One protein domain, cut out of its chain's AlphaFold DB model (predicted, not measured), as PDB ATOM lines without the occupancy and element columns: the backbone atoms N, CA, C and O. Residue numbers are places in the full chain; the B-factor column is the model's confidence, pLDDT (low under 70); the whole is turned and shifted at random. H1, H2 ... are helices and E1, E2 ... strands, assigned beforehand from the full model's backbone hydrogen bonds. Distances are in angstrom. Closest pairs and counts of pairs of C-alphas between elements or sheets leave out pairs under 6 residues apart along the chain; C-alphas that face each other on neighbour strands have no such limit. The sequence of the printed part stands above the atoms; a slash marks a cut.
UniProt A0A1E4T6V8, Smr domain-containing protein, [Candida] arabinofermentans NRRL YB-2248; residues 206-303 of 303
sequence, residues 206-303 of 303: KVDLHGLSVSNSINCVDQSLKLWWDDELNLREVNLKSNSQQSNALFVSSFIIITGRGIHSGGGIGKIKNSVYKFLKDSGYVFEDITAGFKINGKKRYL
ATOM      1  N   LYS A 206      12.366  14.439  21.081       94.19
ATOM      2  CA  LYS A 206      12.646  14.038  22.456       94.19
ATOM      3  C   LYS A 206      11.370  13.783  23.238       94.19
ATOM      4  O   LYS A 206      10.453  14.596  23.219       94.19
ATOM      5  N   VAL A 207      11.339  12.704  24.010       94.31
ATOM      6  CA  VAL A 207      10.238  12.412  24.932       94.31
ATOM      7  C   VAL A 207      10.759  12.112  26.330       94.31
ATOM      8  O   VAL A 207      11.722  11.364  26.505       94.31
ATOM      9  N   ASP A 208      10.111  12.703  27.331       90.56
ATOM     10  CA  ASP A 208      10.362  12.433  28.742       90.56
ATOM     11  C   ASP A 208       9.194  11.638  29.333       90.56
ATOM     12  O   ASP A 208       8.066  12.117  29.389       90.56
ATOM     13  N   LEU A 209       9.464  10.397  29.738       89.62
ATOM     14  CA  LEU A 209       8.455   9.459  30.232       89.62
ATOM     15  C   LEU A 209       8.231   9.571  31.745       89.62
ATOM     16  O   LEU A 209       7.524   8.747  32.334       89.62
ATOM     17  N   HIS A 210       8.837  10.559  32.403       82.69
ATOM     18  CA  HIS A 210       8.613  10.800  33.819       82.69
ATOM     19  C   HIS A 210       7.125  11.022  34.131       82.69
ATOM     20  O   HIS A 210       6.412  11.762  33.462       82.69
ATOM     21  N   GLY A 211       6.650  10.358  35.186       76.31
ATOM     22  CA  GLY A 211       5.264  10.469  35.647       76.31
ATOM     23  C   GLY A 211       4.258   9.604  34.883       76.31
ATOM     24  O   GLY A 211       3.113   9.501  35.326       76.31
ATOM     25  N   LEU A 212       4.652   8.931  33.797       83.00
ATOM     26  CA  LEU A 212       3.782   7.981  33.108       83.00
ATOM     27  C   LEU A 212       3.784   6.600  33.775       83.00
ATOM     28  O   LEU A 212       4.783   6.131  34.323       83.00
ATOM     29  N   SER A 213       2.651   5.904  33.680       84.00
ATOM     30  CA  SER A 213       2.604   4.461  33.929       84.00
ATOM     31  C   SER A 213       3.445   3.713  32.884       84.00
ATOM     32  O   SER A 213       3.679   4.220  31.788       84.00
ATOM     33  N   VAL A 214       3.881   2.482  33.176       87.00
ATOM     34  CA  VAL A 214       4.684   1.685  32.224       87.00
ATOM     35  C   VAL A 214       3.946   1.492  30.895       87.00
ATOM     36  O   VAL A 214       4.530   1.711  29.840       87.00
ATOM     37  N   SER A 215       2.657   1.145  30.936       87.69
ATOM     38  CA  SER A 215       1.848   0.950  29.725       87.69
ATOM     39  C   SER A 215       1.731   2.239  28.907       87.69
ATOM     40  O   SER A 215       1.939   2.228  27.695       87.69
ATOM     41  N   ASN A 216       1.457   3.361  29.576       88.94
ATOM     42  CA  ASN A 216       1.355   4.668  28.927       88.94
ATOM     43  C   ASN A 216       2.698   5.144  28.372       88.94
ATOM     44  O   ASN A 216       2.734   5.769  27.320       88.94
ATOM     45  N   SER A 217       3.798   4.807  29.047       92.06
ATOM     46  CA  SER A 217       5.154   5.103  28.587       92.06
ATOM     47  C   SER A 217       5.440   4.414  27.256       92.06
ATOM     48  O   SER A 217       5.891   5.063  26.323       92.06
ATOM     49  N   ILE A 218       5.136   3.115  27.144       95.56
ATOM     50  CA  ILE A 218       5.331   2.365  25.893       95.56
ATOM     51  C   ILE A 218       4.441   2.902  24.779       95.56
ATOM     52  O   ILE A 218       4.924   3.104  23.672       95.56
ATOM     53  N   ASN A 219       3.173   3.185  25.081       95.19
ATOM     54  CA  ASN A 219       2.252   3.776  24.118       95.19
ATOM     55  C   ASN A 219       2.773   5.134  23.597       95.19
ATOM     56  O   ASN A 219       2.851   5.347  22.390       95.19
ATOM     57  N   CYS A 220       3.211   6.020  24.497       95.50
ATOM     58  CA  CYS A 220       3.774   7.314  24.120       95.50
ATOM     59  C   CYS A 220       5.036   7.159  23.259       95.50
ATOM     60  O   CYS A 220       5.169   7.849  22.255       95.50
ATOM     61  N   VAL A 221       5.941   6.241  23.620       97.25
ATOM     62  CA  VAL A 221       7.153   5.960  22.833       97.25
ATOM     63  C   VAL A 221       6.805   5.443  21.439       97.25
ATOM     64  O   VAL A 221       7.389   5.911  20.467       97.25
ATOM     65  N   ASP A 222       5.865   4.505  21.328       97.44
ATOM     66  CA  ASP A 222       5.438   3.952  20.040       97.44
ATOM     67  C   ASP A 222       4.893   5.044  19.113       97.44
ATOM     68  O   ASP A 222       5.336   5.166  17.973       97.44
ATOM     69  N   GLN A 223       3.993   5.892  19.623       97.31
ATOM     70  CA  GLN A 223       3.443   7.011  18.858       97.31
ATOM     71  C   GLN A 223       4.521   8.029  18.460       97.31
ATOM     72  O   GLN A 223       4.599   8.404  17.291       97.31
ATOM     73  N   SER A 224       5.378   8.448  19.395       97.44
ATOM     74  CA  SER A 224       6.447   9.411  19.110       97.44
ATOM     75  C   SER A 224       7.429   8.902  18.053       97.44
ATOM     76  O   SER A 224       7.805   9.652  17.157       97.44
ATOM     77  N   LEU A 225       7.842   7.634  18.136       97.44
ATOM     78  CA  LEU A 225       8.798   7.067  17.186       97.44
ATOM     79  C   LEU A 225       8.190   6.785  15.816       97.44
ATOM     80  O   LEU A 225       8.917   6.860  14.830       97.44
ATOM     81  N   LYS A 226       6.890   6.470  15.741       95.75
ATOM     82  CA  LYS A 226       6.173   6.387  14.462       95.75
ATOM     83  C   LYS A 226       6.196   7.731  13.752       95.75
ATOM     84  O   LYS A 226       6.729   7.795  12.658       95.75
ATOM     85  N   LEU A 227       5.762   8.797  14.429       95.12
ATOM     86  CA  LEU A 227       5.782  10.151  13.868       95.12
ATOM     87  C   LEU A 227       7.187  10.559  13.401       95.12
ATOM     88  O   LEU A 227       7.360  10.982  12.266       95.12
ATOM     89  N   TRP A 228       8.198  10.357  14.248       96.44
ATOM     90  CA  TRP A 228       9.589  10.665  13.906       96.44
ATOM     91  C   TRP A 228      10.106   9.872  12.695       96.44
ATOM     92  O   TRP A 228      10.831  10.409  11.859       96.44
ATOM     93  N   TRP A 229       9.762   8.586  12.597       94.94
ATOM     94  CA  TRP A 229      10.196   7.754  11.477       94.94
ATOM     95  C   TRP A 229       9.418   8.056  10.194       94.94
ATOM     96  O   TRP A 229       9.999   8.002   9.115       94.94
ATOM     97  N   ASP A 230       8.139   8.407  10.296       93.44
ATOM     98  CA  ASP A 230       7.330   8.837   9.157       93.44
ATOM     99  C   ASP A 230       7.885  10.147   8.573       93.44
ATOM    100  O   ASP A 230       8.052  10.244   7.359       93.44
ATOM    101  N   ASP A 231       8.294  11.102   9.418       92.69
ATOM    102  CA  ASP A 231       8.979  12.328   8.980       92.69
ATOM    103  C   ASP A 231      10.285  12.011   8.216       92.69
ATOM    104  O   ASP A 231      10.549  12.577   7.153       92.69
ATOM    105  N   GLU A 232      11.084  11.055   8.700       93.00
ATOM    106  CA  GLU A 232      12.286  10.573   8.000       93.00
ATOM    107  C   GLU A 232      11.966   9.939   6.640       93.00
ATOM    108  O   GLU A 232      12.691  10.172   5.670       93.00
ATOM    109  N   LEU A 233      10.911   9.125   6.556       90.50
ATOM    110  CA  LEU A 233      10.503   8.478   5.310       90.50
ATOM    111  C   LEU A 233       9.990   9.500   4.289       90.50
ATOM    112  O   LEU A 233      10.432   9.469   3.142       90.50
ATOM    113  N   ASN A 234       9.165  10.455   4.717       90.81
ATOM    114  CA  ASN A 234       8.673  11.538   3.864       90.81
ATOM    115  C   ASN A 234       9.837  12.359   3.288       90.81
ATOM    116  O   ASN A 234       9.898  12.630   2.087       90.81
ATOM    117  N   LEU A 235      10.827  12.701   4.119       90.00
ATOM    118  CA  LEU A 235      12.010  13.434   3.665       90.00
ATOM    119  C   LEU A 235      12.877  12.615   2.697       90.00
ATOM    120  O   LEU A 235      13.469  13.196   1.785       90.00
ATOM    121  N   ARG A 236      12.946  11.283   2.830       88.38
ATOM    122  CA  ARG A 236      13.636  10.424   1.846       88.38
ATOM    123  C   ARG A 236      12.975  10.472   0.477       88.38
ATOM    124  O   ARG A 236      13.692  10.533  -0.524       88.38
ATOM    125  N   GLU A 237      11.645  10.428   0.450       87.31
ATOM    126  CA  GLU A 237      10.853  10.456  -0.781       87.31
ATOM    127  C   GLU A 237      11.043  11.782  -1.522       87.31
ATOM    128  O   GLU A 237      11.419  11.774  -2.695       87.31
ATOM    129  N   VAL A 238      10.915  12.911  -0.816       86.75
ATOM    130  CA  VAL A 238      11.116  14.256  -1.385       86.75
ATOM    131  C   VAL A 238      12.537  14.441  -1.923       86.75
ATOM    132  O   VAL A 238      12.736  15.016  -2.990       86.75
ATOM    133  N   ASN A 239      13.546  13.922  -1.220       83.88
ATOM    134  CA  ASN A 239      14.948  14.065  -1.623       83.88
ATOM    135  C   ASN A 239      15.412  13.014  -2.651       83.88
ATOM    136  O   ASN A 239      16.618  12.892  -2.885       83.88
ATOM    137  N   LEU A 240      14.493  12.225  -3.232       74.12
ATOM    138  CA  LEU A 240      14.755  11.160  -4.216       74.12
ATOM    139  C   LEU A 240      15.832  10.147  -3.780       74.12
ATOM    140  O   LEU A 240      16.373   9.391  -4.593       74.12
ATOM    141  N   LYS A 241      16.140  10.076  -2.479       65.19
ATOM    142  CA  LYS A 241      17.059   9.080  -1.930       65.19
ATOM    143  C   LYS A 241      16.274   7.811  -1.646       65.19
ATOM    144  O   LYS A 241      15.982   7.476  -0.503       65.19
ATOM    145  N   SER A 242      16.032   7.043  -2.706       59.09
ATOM    146  CA  SER A 242      15.423   5.705  -2.651       59.09
ATOM    147  C   SER A 242      16.375   4.627  -2.099       59.09
ATOM    148  O   SER A 242      16.255   3.440  -2.403       59.09
ATOM    149  N   ASN A 243      17.346   5.007  -1.257       59.34
ATOM    150  CA  ASN A 243      18.202   4.052  -0.556       59.34
ATOM    151  C   ASN A 243      17.444   3.472   0.647       59.34
ATOM    152  O   ASN A 243      17.772   3.664   1.818       59.34
ATOM    153  N   SER A 244      16.394   2.728   0.310       58.19
ATOM    154  CA  SER A 244      15.459   2.018   1.186       58.19
ATOM    155  C   SER A 244      16.112   0.960   2.085       58.19
ATOM    156  O   SER A 244      15.444   0.397   2.953       58.19
ATOM    157  N   GLN A 245      17.410   0.700   1.898       66.00
ATOM    158  CA  GLN A 245      18.205  -0.273   2.646       66.00
ATOM    159  C   GLN A 245      18.924   0.320   3.869       66.00
ATOM    160  O   GLN A 245      19.433  -0.433   4.698       66.00
ATOM    161  N   GLN A 246      18.985   1.648   4.017       76.00
ATOM    162  CA  GLN A 246      19.687   2.259   5.149       76.00
ATOM    163  C   GLN A 246      18.816   2.274   6.407       76.00
ATOM    164  O   GLN A 246      17.762   2.911   6.436       76.00
ATOM    165  N   SER A 247      19.294   1.592   7.454       84.88
ATOM    166  CA  SER A 247      18.613   1.488   8.748       84.88
ATOM    167  C   SER A 247      18.735   2.737   9.613       84.88
ATOM    168  O   SER A 247      17.937   2.906  10.523       84.88
ATOM    169  N   ASN A 248      19.733   3.589   9.378       90.19
ATOM    170  CA  ASN A 248      19.927   4.824  10.140       90.19
ATOM    171  C   ASN A 248      19.108   5.959   9.528       90.19
ATOM    172  O   ASN A 248      18.963   5.999   8.308       90.19
ATOM    173  N   ALA A 249      18.611   6.864  10.367       89.38
ATOM    174  CA  ALA A 249      18.025   8.129   9.945       89.38
ATOM    175  C   ALA A 249      19.090   9.014   9.276       89.38
ATOM    176  O   ALA A 249      20.252   9.015   9.689       89.38
ATOM    177  N   LEU A 250      18.693   9.729   8.224       88.25
ATOM    178  CA  LEU A 250      19.579  10.546   7.389       88.25
ATOM    179  C   LEU A 250      19.149  12.009   7.349       88.25
ATOM    180  O   LEU A 250      20.002  12.885   7.224       88.25
ATOM    181  N   PHE A 251      17.842  12.253   7.394       89.56
ATOM    182  CA  PHE A 251      17.234  13.563   7.200       89.56
ATOM    183  C   PHE A 251      16.669  14.131   8.501       89.56
ATOM    184  O   PHE A 251      16.623  15.349   8.661       89.56
ATOM    185  N   VAL A 252      16.312  13.271   9.456       91.25
ATOM    186  CA  VAL A 252      15.951  13.671  10.819       91.25
ATOM    187  C   VAL A 252      17.102  13.445  11.797       91.25
ATOM    188  O   VAL A 252      17.900  12.513  11.671       91.25
ATOM    189  N   SER A 253      17.175  14.296  12.820       93.00
ATOM    190  CA  SER A 253      18.093  14.092  13.939       93.00
ATOM    191  C   SER A 253      17.676  12.888  14.790       93.00
ATOM    192  O   SER A 253      16.510  12.490  14.810       93.00
ATOM    193  N   SER A 254      18.640  12.306  15.514       95.31
ATOM    194  CA  SER A 254      18.384  11.212  16.455       95.31
ATOM    195  C   SER A 254      17.288  11.573  17.457       95.31
ATOM    196  O   SER A 254      17.286  12.673  18.011       95.31
ATOM    197  N   PHE A 255      16.421  10.612  17.764       97.38
ATOM    198  CA  PHE A 255      15.346  10.795  18.728       97.38
ATOM    199  C   PHE A 255      15.788  10.394  20.143       97.38
ATOM    200  O   PHE A 255      16.386   9.336  20.334       97.38
ATOM    201  N   ILE A 256      15.495  11.204  21.161       96.38
ATOM    202  CA  ILE A 256      15.921  10.967  22.548       96.38
ATOM    203  C   ILE A 256      14.744  10.527  23.423       96.38
ATOM    204  O   ILE A 256      13.741  11.221  23.543       96.38
ATOM    205  N   ILE A 257      14.894   9.402  24.115       95.62
ATOM    206  CA  ILE A 257      13.919   8.905  25.091       95.62
ATOM    207  C   ILE A 257      14.523   9.006  26.486       95.62
ATOM    208  O   ILE A 257      15.559   8.402  26.758       95.62
ATOM    209  N   ILE A 258      13.854   9.711  27.395       91.56
ATOM    210  CA  ILE A 258      14.211   9.779  28.815       91.56
ATOM    211  C   ILE A 258      13.256   8.878  29.600       91.56
ATOM    212  O   ILE A 258      12.042   9.043  29.550       91.56
ATOM    213  N   THR A 259      13.809   7.896  30.315       86.88
ATOM    214  CA  THR A 259      13.030   6.840  31.005       86.88
ATOM    215  C   THR A 259      13.009   6.984  32.529       86.88
ATOM    216  O   THR A 259      12.272   6.271  33.215       86.88
ATOM    217  N   GLY A 260      13.809   7.910  33.064       71.69
ATOM    218  CA  GLY A 260      13.969   8.140  34.495       71.69
ATOM    219  C   GLY A 260      14.792   7.087  35.248       71.69
ATOM    220  O   GLY A 260      15.167   6.049  34.711       71.69
ATOM    221  N   ARG A 261      15.082   7.365  36.531       55.00
ATOM    222  CA  ARG A 261      16.066   6.635  37.365       55.00
ATOM    223  C   ARG A 261      15.601   5.331  38.014       55.00
ATOM    224  O   ARG A 261      16.382   4.661  38.674       55.00
ATOM    225  N   GLY A 262      14.358   4.905  37.819       54.06
ATOM    226  CA  GLY A 262      14.013   3.504  38.069       54.06
ATOM    227  C   GLY A 262      14.034   2.972  39.511       54.06
ATOM    228  O   GLY A 262      13.955   1.764  39.709       54.06
ATOM    229  N   ILE A 263      14.061   3.844  40.511       41.38
ATOM    230  CA  ILE A 263      14.065   3.522  41.951       41.38
ATOM    231  C   ILE A 263      12.786   2.839  42.478       41.38
ATOM    232  O   ILE A 263      12.782   2.310  43.586       41.38
ATOM    233  N   HIS A 264      11.697   2.792  41.700       40.78
ATOM    234  CA  HIS A 264      10.461   2.085  42.087       40.78
ATOM    235  C   HIS A 264      10.413   0.608  41.647       40.78
ATOM    236  O   HIS A 264       9.356  -0.030  41.677       40.78
ATOM    237  N   SER A 265      11.552   0.029  41.272       39.94
ATOM    238  CA  SER A 265      11.719  -1.416  41.100       39.94
ATOM    239  C   SER A 265      12.922  -1.889  41.903       39.94
ATOM    240  O   SER A 265      14.028  -1.385  41.719       39.94
ATOM    241  N   GLY A 266      12.715  -2.871  42.788       32.38
ATOM    242  CA  GLY A 266      13.810  -3.538  43.492       32.38
ATOM    243  C   GLY A 266      14.890  -3.974  42.498       32.38
ATOM    244  O   GLY A 266      14.585  -4.685  41.543       32.38
ATOM    245  N   GLY A 267      16.122  -3.492  42.697       34.53
ATOM    246  CA  GLY A 267      17.283  -3.824  41.864       34.53
ATOM    247  C   GLY A 267      17.907  -2.679  41.051       34.53
ATOM    248  O   GLY A 267      18.868  -2.933  40.335       34.53
ATOM    249  N   GLY A 268      17.418  -1.435  41.141       42.31
ATOM    250  CA  GLY A 268      18.117  -0.262  40.577       42.31
ATOM    251  C   GLY A 268      18.001  -0.067  39.057       42.31
ATOM    252  O   GLY A 268      18.656   0.810  38.504       42.31
ATOM    253  N   ILE A 269      17.149  -0.843  38.374       50.19
ATOM    254  CA  ILE A 269      16.772  -0.627  36.970       50.19
ATOM    255  C   ILE A 269      15.271  -0.344  36.911       50.19
ATOM    256  O   ILE A 269      14.465  -1.095  37.465       50.19
ATOM    257  N   GLY A 270      14.876   0.741  36.244       65.44
ATOM    258  CA  GLY A 270      13.479   1.164  36.172       65.44
ATOM    259  C   GLY A 270      12.615   0.261  35.312       65.44
ATOM    260  O   GLY A 270      12.984  -0.037  34.178       65.44
ATOM    261  N   LYS A 271      11.423  -0.105  35.812       81.31
ATOM    262  CA  LYS A 271      10.410  -0.852  35.039       81.31
ATOM    263  C   LYS A 271      10.182  -0.240  33.652       81.31
ATOM    264  O   LYS A 271      10.153  -0.974  32.675       81.31
ATOM    265  N   ILE A 272      10.104   1.094  33.565       88.00
ATOM    266  CA  ILE A 272       9.947   1.823  32.297       88.00
ATOM    267  C   ILE A 272      11.153   1.593  31.380       88.00
ATOM    268  O   ILE A 272      10.959   1.177  30.244       88.00
ATOM    269  N   LYS A 273      12.390   1.790  31.863       88.88
ATOM    270  CA  LYS A 273      13.609   1.597  31.059       88.88
ATOM    271  C   LYS A 273      13.684   0.186  30.469       88.88
ATOM    272  O   LYS A 273      13.932   0.045  29.276       88.88
ATOM    273  N   ASN A 274      13.391  -0.840  31.270       89.56
ATOM    274  CA  ASN A 274      13.370  -2.233  30.808       89.56
ATOM    275  C   ASN A 274      12.284  -2.496  29.764       89.56
ATOM    276  O   ASN A 274      12.541  -3.147  28.752       89.56
ATOM    277  N   SER A 275      11.071  -1.992  29.993       91.62
ATOM    278  CA  SER A 275       9.977  -2.143  29.037       91.62
ATOM    279  C   SER A 275      10.274  -1.420  27.722       91.62
ATOM    280  O   SER A 275      10.027  -1.986  26.662       91.62
ATOM    281  N   VAL A 276      10.847  -0.213  27.780       94.56
ATOM    282  CA  VAL A 276      11.235   0.561  26.593       94.56
ATOM    283  C   VAL A 276      12.354  -0.150  25.842       94.56
ATOM    284  O   VAL A 276      12.237  -0.336  24.639       94.56
ATOM    285  N   TYR A 277      13.391  -0.628  26.533       94.94
ATOM    286  CA  TYR A 277      14.466  -1.404  25.911       94.94
ATOM    287  C   TYR A 277      13.924  -2.607  25.131       94.94
ATOM    288  O   TYR A 277      14.269  -2.807  23.964       94.94
ATOM    289  N   LYS A 278      13.045  -3.394  25.770       95.44
ATOM    290  CA  LYS A 278      12.406  -4.547  25.134       95.44
ATOM    291  C   LYS A 278      11.602  -4.116  23.906       95.44
ATOM    292  O   LYS A 278      11.806  -4.670  22.833       95.44
ATOM    293  N   PHE A 279      10.761  -3.092  24.049       96.50
ATOM    294  CA  PHE A 279       9.975  -2.542  22.946       96.50
ATOM    295  C   PHE A 279      10.851  -2.106  21.762       96.50
ATOM    296  O   PHE A 279      10.546  -2.449  20.622       96.50
ATOM    297  N   LEU A 280      11.948  -1.387  22.015       96.94
ATOM    298  CA  LEU A 280      12.841  -0.894  20.965       96.94
ATOM    299  C   LEU A 280      13.503  -2.043  20.204       96.94
ATOM    300  O   LEU A 280      13.573  -2.007  18.975       96.94
ATOM    301  N   LYS A 281      13.959  -3.069  20.932       95.44
ATOM    302  CA  LYS A 281      14.572  -4.266  20.354       95.44
ATOM    303  C   LYS A 281      13.574  -5.048  19.502       95.44
ATOM    304  O   LYS A 281      13.884  -5.361  18.354       95.44
ATOM    305  N   ASP A 282      12.388  -5.317  20.043       94.69
ATOM    306  CA  ASP A 282      11.341  -6.086  19.365       94.69
ATOM    307  C   ASP A 282      10.850  -5.348  18.103       94.69
ATOM    308  O   ASP A 282      10.673  -5.950  17.045       94.69
ATOM    309  N   SER A 283      10.743  -4.018  18.175       94.25
ATOM    310  CA  SER A 283      10.316  -3.155  17.061       94.25
ATOM    311  C   SER A 283      11.422  -2.849  16.039       94.25
ATOM    312  O   SER A 283      11.185  -2.106  15.085       94.25
ATOM    313  N   GLY A 284      12.633  -3.384  16.230       94.62
ATOM    314  CA  GLY A 284      13.745  -3.240  15.289       94.62
ATOM    315  C   GLY A 284      14.406  -1.860  15.265       94.62
ATOM    316  O   GLY A 284      15.101  -1.549  14.299       94.62
ATOM    317  N   TYR A 285      14.231  -1.019  16.286       96.31
ATOM    318  CA  TYR A 285      14.911   0.279  16.334       96.31
ATOM    319  C   TYR A 285      16.424   0.113  16.532       96.31
ATOM    320  O   TYR A 285      16.899  -0.800  17.209       96.31
ATOM    321  N   VAL A 286      17.194   1.017  15.929       95.38
ATOM    322  CA  VAL A 286      18.640   1.151  16.123       95.38
ATOM    323  C   VAL A 286      18.859   2.219  17.182       95.38
ATOM    324  O   VAL A 286      18.459   3.366  16.987       95.38
ATOM    325  N   PHE A 287      19.467   1.854  18.309       97.31
ATOM    326  CA  PHE A 287      19.601   2.759  19.445       97.31
ATOM    327  C   PHE A 287      20.859   2.517  20.276       97.31
ATOM    328  O   PHE A 287      21.437   1.430  20.268       97.31
ATOM    329  N   GLU A 288      21.233   3.546  21.025       95.06
ATOM    330  CA  GLU A 288      22.292   3.548  22.031       95.06
ATOM    331  C   GLU A 288      21.672   3.754  23.418       95.06
ATOM    332  O   GLU A 288      20.771   4.580  23.592       95.06
ATOM    333  N   ASP A 289      22.147   3.003  24.414       90.44
ATOM    334  CA  ASP A 289      21.809   3.256  25.817       90.44
ATOM    335  C   ASP A 289      22.607   4.472  26.303       90.44
ATOM    336  O   ASP A 289      23.829   4.533  26.161       90.44
ATOM    337  N   ILE A 290      21.902   5.446  26.866       88.00
ATOM    338  CA  ILE A 290      22.485   6.630  27.492       88.00
ATOM    339  C   ILE A 290      22.068   6.665  28.960       88.00
ATOM    340  O   ILE A 290      21.050   6.101  29.362       88.00
ATOM    341  N   THR A 291      22.807   7.404  29.788       80.00
ATOM    342  CA  THR A 291      22.567   7.460  31.240       80.00
ATOM    343  C   THR A 291      21.098   7.730  31.604       80.00
ATOM    344  O   THR A 291      20.558   7.084  32.497       80.00
ATOM    345  N   ALA A 292      20.427   8.632  30.879       80.94
ATOM    346  CA  ALA A 292      19.040   9.025  31.143       80.94
ATOM    347  C   ALA A 292      17.967   8.169  30.419       80.94
ATOM    348  O   ALA A 292      16.772   8.318  30.693       80.94
ATOM    349  N   GLY A 293      18.353   7.274  29.502       90.44
ATOM    350  CA  GLY A 293      17.419   6.513  28.667       90.44
ATOM    351  C   GLY A 293      18.053   6.011  27.370       90.44
ATOM    352  O   GLY A 293      19.022   5.264  27.428       90.44
ATOM    353  N   PHE A 294      17.510   6.388  26.211       95.50
ATOM    354  CA  PHE A 294      17.954   5.871  24.911       95.50
ATOM    355  C   PHE A 294      18.080   6.972  23.862       95.50
ATOM    356  O   PHE A 294      17.264   7.893  23.815       95.50
ATOM    357  N   LYS A 295      19.078   6.845  22.990       96.88
ATOM    358  CA  LYS A 295      19.224   7.644  21.771       96.88
ATOM    359  C   LYS A 295      18.925   6.760  20.566       96.88
ATOM    360  O   LYS A 295      19.634   5.790  20.327       96.88
ATOM    361  N   ILE A 296      17.871   7.081  19.828       97.75
ATOM    362  CA  ILE A 296      17.413   6.342  18.655       97.75
ATOM    363  C   ILE A 296      18.039   6.965  17.413       97.75
ATOM    364  O   ILE A 296      17.899   8.159  17.164       97.75
ATOM    365  N   ASN A 297      18.731   6.144  16.636       96.38
ATOM    366  CA  ASN A 297      19.456   6.561  15.440       96.38
ATOM    367  C   ASN A 297      18.816   6.025  14.155       96.38
ATOM    368  O   ASN A 297      19.249   6.394  13.069       96.38
ATOM    369  N   GLY A 298      17.822   5.140  14.250       94.56
ATOM    370  CA  GLY A 298      17.198   4.554  13.072       94.56
ATOM    371  C   GLY A 298      16.250   3.399  13.363       94.56
ATOM    372  O   GLY A 298      15.947   3.101  14.520       94.56
ATOM    373  N   LYS A 299      15.821   2.713  12.304       93.44
ATOM    374  CA  LYS A 299      14.956   1.535  12.343       93.44
ATOM    375  C   LYS A 299      15.383   0.522  11.283       93.44
ATOM    376  O   LYS A 299      15.535   0.844  10.107       93.44
ATOM    377  N   LYS A 300      15.586  -0.727  11.700       89.75
ATOM    378  CA  LYS A 300      15.850  -1.852  10.802       89.75
ATOM    379  C   LYS A 300      14.561  -2.223  10.081       89.75
ATOM    380  O   LYS A 300      13.502  -2.323  10.699       89.75
ATOM    381  N   ARG A 301      14.668  -2.480   8.783       73.88
ATOM    382  CA  ARG A 301      13.595  -3.108   8.019       73.88
ATOM    383  C   ARG A 301      13.761  -4.620   8.153       73.88
ATOM    384  O   ARG A 301      14.854  -5.128   7.911       73.88
ATOM    385  N   TYR A 302      12.713  -5.322   8.579       58.56
ATOM    386  CA  TYR A 302      12.672  -6.771   8.406       58.56
ATOM    387  C   TYR A 302      12.446  -7.026   6.912       58.56
ATOM    388  O   TYR A 302      11.481  -6.508   6.346       58.56
ATOM    389  N   LEU A 303      13.419  -7.694   6.287       44.84
ATOM    390  CA  LEU A 303      13.293  -8.268   4.948       44.84
ATOM    391  C   LEU A 303      12.341  -9.463   4.992       44.84
ATOM    392  O   LEU A 303      12.395 -10.197   6.007       44.84
TER     393      LEU A 303
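Overview. This is residues 206 to 303 of the 303 residues of the protein "Smr domain-containing protein" of [Candida] arabinofermentans NRRL YB-2248 (UniProt A0A1E4T6V8). What shape do these atoms make? A small twisted sheet of four strands, E1, E2, E4 and E3, has the helices H1 and H2 over one face, in two layers, and the longer helix H1 runs on past the sheet. The link of residues 239 to 254 folds back from the end of H1 to E2, and the link of residues 259 to 270 lies toward the other end of a rod spanning 49 by 22 by 21 A. What is it made of? The printed part has 98 residues with two named helices and four named strands, along the chain E1, H1, E2, H2, E3, E4; the sheet is mixed, in the order E1 E2 E4 E3. The class is mixed, helices and strands, and the whole is compact, with a radius of gyration of the C-alphas of 14.4 A.

Along the chain. Where does the first half run? E1 is residues 206 to 208, with C-alpha 206 at (12.646, 14.038, 22.456). H1, residues 214 to 238, is 36.5 A long and ends with C-alpha 238 at (11.116, 14.256, -1.385); E2 is residues 255 to 258, 10.2 A. What follows? H2 is residues 271 to 282, 16.6 A, and E3 is residues 285 to 290, 14.9 A. E4, residues 293 to 299, is 17.2 A long and ends with C-alpha 299 at (14.956, 1.535, 12.343).

Arrangement. How do the strands pair? E1 and E2 are parallel, with N 258 and O 207 2.8 A apart, and with H1 form a strand-helix-strand unit, a right-handed crossover between parallel neighbours. E2 and E4 are antiparallel, with N 296 and O 255 2.7 A apart; E4 and E3 form an antiparallel hairpin, with N 288 and O 295 2.8 A apart. E2, H2 and E3 form a split unit, with E4 between its strands and a right-handed crossover. How do the helices stand? H1 is on the sheet at a height of 8.3 A, slantwise to the strands at 36 degrees to E4 on the local plane; H2 is on it at 9.4 A, along the strands at 13 degrees to E4 on the local plane. H1 touches H2 with residues 214 to 221 alone, the closest C-alphas being those of Val 214 and Ile 272, 5.3 A apart; they run the same way at a steep tilt of 38 degrees, only just beyond shallow. In H1 and H2 every O i to N i+4 pair is within hydrogen-bond range.

Size, cuts and confidence. How far does it reach? The two C-alphas farthest apart, those of Leu 240 and Gly 266, are 49.9 A apart. Is it continuous and sure? The printed part has no cut, and the links H1 to E2 and E2 to H2 are long. The mean pLDDT of the printed part is 84.0, with residues 241 to 245, 261 to 270 and 302 to 303 under 70.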